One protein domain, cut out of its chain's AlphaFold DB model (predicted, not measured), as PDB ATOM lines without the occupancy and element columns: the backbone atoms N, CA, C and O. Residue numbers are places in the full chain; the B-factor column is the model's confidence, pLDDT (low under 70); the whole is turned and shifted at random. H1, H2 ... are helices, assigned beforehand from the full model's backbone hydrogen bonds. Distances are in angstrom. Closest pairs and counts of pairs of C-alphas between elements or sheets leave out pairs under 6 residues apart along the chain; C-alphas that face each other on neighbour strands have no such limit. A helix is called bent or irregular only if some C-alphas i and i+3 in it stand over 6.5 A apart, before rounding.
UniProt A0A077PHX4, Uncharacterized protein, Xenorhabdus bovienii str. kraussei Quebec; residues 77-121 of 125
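Overview. This is residues 77 to 121 of the 125 residues of an uncharacterized protein of Xenorhabdus bovienii str. kraussei Quebec (UniProt A0A077PHX4). One long helix, H1, runs nearly straight through a gentle bend and makes the length; after a tight turn the short helix H2 folds back and packs on one side of H1's second arm. Residues 77 to 91 of H1 stick out free. The printed part has 45 residues with two named helices, H1 then H2, and is all helix. It is extended, with a radius of gyration of the C-alphas of 14.6 A and spans of 47 by 15 by 11 A.

Arrangement. By its hydrogen bonds H1, residues 77 to 108, was assigned as one helix, but it is bent: C-alphas 85 and 88 are 6.9 A apart. Its arms, H1a, residues 77 to 85, and H1b, residues 88 to 108, stand at a shallow tilt of 23 degrees. H1b, with residues 93 to 101 alone, touches H2, residues 114 to 121; their closest C-alphas, of Cys 96 and Cys 121, are 5.8 A apart. They run opposite ways at a steep tilt of 57 degrees. H1a and H2 are apart. In H1a, H1b and H2 every O i to N i+4 pair is within hydrogen-bond range.

Along the chain. H1a begins at C-alpha 77 (52.262, 14.013, 18.199) and measures 12.3 A. H1b measures 29.7 A and ends at C-alpha 108 (37.988, 27.183, -24.582). H2 measures 10.7 A and ends at C-alpha 121 (46.532, 26.745, -9.341).

Size, cuts and confidence. The C-alphas farthest apart, of Lys 77 and Phe 108, are 47.0 A apart. The printed part has no cut, and the link from H1 to H2 is tight. Mean pLDDT of the printed part is 75.7; residues 81 to 93 are under 70.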
ATOM      1  N   LYS A  77      52.475  12.559  18.181       81.81
ATOM      2  CA  LYS A  77      52.262  14.013  18.199       81.81
ATOM      3  C   LYS A  77      52.981  14.728  17.052       81.81
ATOM      4  O   LYS A  77      52.439  15.659  16.453       81.81
ATOM      5  N   LYS A  78      54.202  14.302  16.707       74.81
ATOM      6  CA  LYS A  78      54.946  14.842  15.555       74.81
ATOM      7  C   LYS A  78      54.263  14.494  14.230       74.81
ATOM      8  O   LYS A  78      54.217  15.334  13.329       74.81
ATOM      9  N   PHE A  79      53.746  13.275  14.105       73.25
ATOM     10  CA  PHE A  79      53.030  12.816  12.919       73.25
ATOM     11  C   PHE A  79      51.691  13.544  12.736       73.25
ATOM     12  O   PHE A  79      51.412  14.034  11.642       73.25
ATOM     13  N   GLU A  80      50.909  13.711  13.804       70.38
ATOM     14  CA  GLU A  80      49.683  14.516  13.792       70.38
ATOM     15  C   GLU A  80      49.962  15.963  13.389       70.38
ATOM     16  O   GLU A  80      49.313  16.484  12.483       70.38
ATOM     17  N   ASN A  81      50.979  16.597  13.979       67.62
ATOM     18  CA  ASN A  81      51.340  17.970  13.629       67.62
ATOM     19  C   ASN A  81      51.737  18.094  12.144       67.62
ATOM     20  O   ASN A  81      51.315  19.019  11.450       67.62
ATOM     21  N   LYS A  82      52.478  17.117  11.604       61.91
ATOM     22  CA  LYS A  82      52.822  17.077  10.174       61.91
ATOM     23  C   LYS A  82      51.585  16.916   9.282       61.91
ATOM     24  O   LYS A  82      51.516  17.554   8.234       61.91
ATOM     25  N   ASN A  83      50.607  16.110   9.690       59.72
ATOM     26  CA  ASN A  83      49.357  15.949   8.945       59.72
ATOM     27  C   ASN A  83      48.488  17.210   8.994       59.72
ATOM     28  O   ASN A  83      47.915  17.572   7.971       59.72
ATOM     29  N   ILE A  84      48.445  17.921  10.124       59.97
ATOM     30  CA  ILE A  84      47.721  19.194  10.260       59.97
ATOM     31  C   ILE A  84      48.354  20.279   9.376       59.97
ATOM     32  O   ILE A  84      47.637  20.994   8.678       59.97
ATOM     33  N   ILE A  85      49.688  20.368   9.338       59.09
ATOM     34  CA  ILE A  85      50.411  21.350   8.509       59.09
ATOM     35  C   ILE A  85      50.387  20.964   7.013       59.09
ATOM     36  O   ILE A  85      50.391  21.839   6.152       59.09
ATOM     37  N   GLY A  86      50.315  19.670   6.681       54.28
ATOM     38  CA  GLY A  86      50.283  19.167   5.300       54.28
ATOM     39  C   GLY A  86      48.899  19.150   4.629       54.28
ATOM     40  O   GLY A  86      48.811  19.044   3.405       54.28
ATOM     41  N   PHE A  87      47.808  19.267   5.392       51.28
ATOM     42  CA  PHE A  87      46.441  19.186   4.860       51.28
ATOM     43  C   PHE A  87      45.894  20.423   4.112       51.28
ATOM     44  O   PHE A  87      45.113  20.224   3.171       51.28
ATOM     45  N   PRO A  88      46.244  21.687   4.445       53.59
ATOM     46  CA  PRO A  88      45.593  22.836   3.817       53.59
ATOM     47  C   PRO A  88      45.945  22.973   2.331       53.59
ATOM     48  O   PRO A  88      45.066  23.297   1.533       53.59
ATOM     49  N   HIS A  89      47.178  22.636   1.934       54.22
ATOM     50  CA  HIS A  89      47.631  22.745   0.541       54.22
ATOM     51  C   HIS A  89      46.946  21.752  -0.409       54.22
ATOM     52  O   HIS A  89      46.676  22.070  -1.566       54.22
ATOM     53  N   HIS A  90      46.618  20.545   0.058       53.50
ATOM     54  CA  HIS A  90      46.068  19.517  -0.828       53.50
ATOM     55  C   HIS A  90      44.567  19.717  -1.112       53.50
ATOM     56  O   HIS A  90      44.074  19.360  -2.189       53.50
ATOM     57  N   PHE A  91      43.829  20.307  -0.161       55.12
ATOM     58  CA  PHE A  91      42.401  20.611  -0.302       55.12
ATOM     59  C   PHE A  91      42.129  21.919  -1.052       55.12
ATOM     60  O   PHE A  91      41.143  21.986  -1.797       55.12
ATOM     61  N   SER A  92      42.972  22.945  -0.880       61.25
ATOM     62  CA  SER A  92      42.891  24.186  -1.664       61.25
ATOM     63  C   SER A  92      43.185  23.912  -3.139       61.25
ATOM     64  O   SER A  92      42.389  24.300  -3.995       61.25
ATOM     65  N   ASN A  93      44.223  23.118  -3.425       68.69
ATOM     66  CA  ASN A  93      44.573  22.736  -4.789       68.69
ATOM     67  C   ASN A  93      43.431  21.976  -5.463       68.69
ATOM     68  O   ASN A  93      42.994  22.379  -6.534       68.69
ATOM     69  N   ARG A  94      42.843  20.946  -4.836       73.56
ATOM     70  CA  ARG A  94      41.719  20.213  -5.461       73.56
ATOM     71  C   ARG A  94      40.517  21.100  -5.795       73.56
ATOM     72  O   ARG A  94      39.869  20.868  -6.816       73.56
ATOM     73  N   ARG A  95      40.197  22.087  -4.949       79.25
ATOM     74  CA  ARG A  95      39.122  23.052  -5.236       79.25
ATOM     75  C   ARG A  95      39.495  23.983  -6.385       79.25
ATOM     76  O   ARG A  95      38.668  24.159  -7.275       79.25
ATOM     77  N   CYS A  96      40.727  24.490  -6.404       82.75
ATOM     78  CA  CYS A  96      41.235  25.296  -7.511       82.75
ATOM     79  C   CYS A  96      41.197  24.515  -8.834       82.75
ATOM     80  O   CYS A  96      40.547  24.954  -9.775       82.75
ATOM     81  N   TYR A  97      41.760  23.301  -8.872       83.00
ATOM     82  CA  TYR A  97      41.769  22.436 -10.057       83.00
ATOM     83  C   TYR A  97      40.360  22.218 -10.627       83.00
ATOM     84  O   TYR A  97      40.168  22.285 -11.838       83.00
ATOM     85  N   ARG A  98      39.357  21.982  -9.770       84.94
ATOM     86  CA  ARG A  98      37.962  21.807 -10.210       84.94
ATOM     87  C   ARG A  98      37.366  23.089 -10.789       84.94
ATOM     88  O   ARG A  98      36.747  23.029 -11.846       84.94
ATOM     89  N   ALA A  99      37.549  24.222 -10.111       86.81
ATOM     90  CA  ALA A  99      36.996  25.504 -10.540       86.81
ATOM     91  C   ALA A  99      37.637  25.993 -11.850       86.81
ATOM     92  O   ALA A  99      36.933  26.389 -12.778       86.81
ATOM     93  N   THR A 100      38.965  25.908 -11.952       86.69
ATOM     94  CA  THR A 100      39.710  26.319 -13.145       86.69
ATOM     95  C   THR A 100      39.370  25.441 -14.340       86.69
ATOM     96  O   THR A 100      39.111  25.965 -15.419       86.69
ATOM     97  N   ARG A 101      39.286  24.117 -14.155       86.75
ATOM     98  CA  ARG A 101      38.890  23.196 -15.226       86.75
ATOM     99  C   ARG A 101      37.513  23.544 -15.794       86.75
ATOM    100  O   ARG A 101      37.381  23.665 -17.003       86.75
ATOM    101  N   GLN A 102      36.512  23.759 -14.938       90.12
ATOM    102  CA  GLN A 102      35.161  24.133 -15.383       90.12
ATOM    103  C   GLN A 102      35.143  25.457 -16.156       90.12
ATOM    104  O   GLN A 102      34.391  25.609 -17.116       90.12
ATOM    105  N   LYS A 103      35.972  26.422 -15.742       89.50
ATOM    106  CA  LYS A 103      36.095  27.708 -16.427       89.50
ATOM    107  C   LYS A 103      36.749  27.558 -17.801       89.50
ATOM    108  O   LYS A 103      36.208  28.055 -18.780       89.50
ATOM    109  N   LEU A 104      37.863  26.832 -17.887       88.62
ATOM    110  CA  LEU A 104      38.565  26.602 -19.151       88.62
ATOM    111  C   LEU A 104      37.747  25.743 -20.126       88.62
ATOM    112  O   LEU A 104      37.733  26.039 -21.316       88.62
ATOM    113  N   GLU A 105      36.997  24.752 -19.633       88.31
ATOM    114  CA  GLU A 105      36.037  23.990 -20.448       88.31
ATOM    115  C   GLU A 105      34.949  24.896 -21.035       88.31
ATOM    116  O   GLU A 105      34.545  24.715 -22.183       88.31
ATOM    117  N   LYS A 106      34.488  25.898 -20.278       91.44
ATOM    118  CA  LYS A 106      33.485  26.860 -20.750       91.44
ATOM    119  C   LYS A 106      34.052  27.854 -21.766       91.44
ATOM    120  O   LYS A 106      33.376  28.159 -22.744       91.44
ATOM    121  N   ASP A 107      35.253  28.367 -21.517       90.62
ATOM    122  CA  ASP A 107      35.842  29.451 -22.307       90.62
ATOM    123  C   ASP A 107      36.530  28.927 -23.583       90.62
ATOM    124  O   ASP A 107      36.485  29.579 -24.625       90.62
ATOM    125  N   PHE A 108      37.133  27.734 -23.522       86.38
ATOM    126  CA  PHE A 108      37.988  27.183 -24.582       86.38
ATOM    127  C   PHE A 108      37.589  25.771 -25.044       86.38
ATOM    128  O   PHE A 108      38.222  25.219 -25.949       86.38
ATOM    129  N   GLY A 109      36.561  25.151 -24.453       84.81
ATOM    130  CA  GLY A 109      36.176  23.773 -24.775       84.81
ATOM    131  C   GLY A 109      37.316  22.796 -24.477       84.81
ATOM    132  O   GLY A 109      37.769  22.708 -23.344       84.81
ATOM    133  N   ASN A 110      37.811  22.088 -25.497       82.50
ATOM    134  CA  ASN A 110      38.956  21.169 -25.380       82.50
ATOM    135  C   ASN A 110      40.312  21.826 -25.711       82.50
ATOM    136  O   ASN A 110      41.313  21.127 -25.836       82.50
ATOM    137  N   GLY A 111      40.350  23.147 -25.914       88.88
ATOM    138  CA  GLY A 111      41.544  23.877 -26.350       88.88
ATOM    139  C   GLY A 111      42.554  24.213 -25.249       88.88
ATOM    140  O   GLY A 111      43.498  24.944 -25.528       88.88
ATOM    141  N   TYR A 112      42.360  23.730 -24.020       84.06
ATOM    142  CA  TYR A 112      43.254  23.991 -22.890       84.06
ATOM    143  C   TYR A 112      44.072  22.747 -22.522       84.06
ATOM    144  O   TYR A 112      43.642  21.605 -22.699       84.06
ATOM    145  N   SER A 113      45.257  22.978 -21.974       85.25
ATOM    146  CA  SER A 113      46.180  21.955 -21.501       85.25
ATOM    147  C   SER A 113      46.151  21.847 -19.975       85.25
ATOM    148  O   SER A 113      45.746  22.758 -19.251       85.25
ATOM    149  N   TYR A 114      46.637  20.721 -19.454       79.19
ATOM    150  CA  TYR A 114      46.844  20.539 -18.015       79.19
ATOM    151  C   TYR A 114      47.805  21.586 -17.425       79.19
ATOM    152  O   TYR A 114      47.650  21.969 -16.265       79.19
ATOM    153  N   SER A 115      48.755  22.082 -18.227       79.00
ATOM    154  CA  SER A 115      49.662  23.174 -17.851       79.00
ATOM    155  C   SER A 115      48.914  24.458 -17.498       79.00
ATOM    156  O   SER A 115      49.222  25.065 -16.482       79.00
ATOM    157  N   ASP A 116      47.853  24.804 -18.230       80.69
ATOM    158  CA  ASP A 116      47.092  26.042 -18.002       80.69
ATOM    159  C   ASP A 116      46.350  26.008 -16.655       80.69
ATOM    160  O   ASP A 116      46.169  27.026 -15.979       80.69
ATOM    161  N   ILE A 117      45.949  24.806 -16.223       80.12
ATOM    162  CA  ILE A 117      45.366  24.585 -14.896       80.12
ATOM    163  C   ILE A 117      46.448  24.617 -13.809       80.12
ATOM    164  O   ILE A 117      46.220  25.139 -12.716       80.12
ATOM    165  N   ALA A 118      47.619  24.047 -14.085       78.00
ATOM    166  CA  ALA A 118      48.730  24.027 -13.146       78.00
ATOM    167  C   ALA A 118      49.324  25.426 -12.920       78.00
ATOM    168  O   ALA A 118      49.614  25.752 -11.779       78.00
ATOM    169  N   ASP A 119      49.422  26.280 -13.936       78.44
ATOM    170  CA  ASP A 119      49.952  27.644 -13.792       78.44
ATOM    171  C   ASP A 119      49.015  28.534 -12.960       78.44
ATOM    172  O   ASP A 119      49.446  29.311 -12.102       78.44
ATOM    173  N   THR A 120      47.703  28.363 -13.143       77.19
ATOM    174  CA  THR A 120      46.676  29.104 -12.396       77.19
ATOM    175  C   THR A 120      46.497  28.615 -10.957       77.19
ATOM    176  O   THR A 120      46.193  29.424 -10.081       77.19
ATOM    177  N   CYS A 121      46.691  27.320 -10.683       77.06
ATOM    178  CA  CYS A 121      46.532  26.745  -9.341       77.06
ATOM    179  C   CYS A 121      47.846  26.501  -8.581       77.06
ATOM    180  O   CYS A 121      47.817  26.326  -7.367       77.06
TER     181      CYS A 121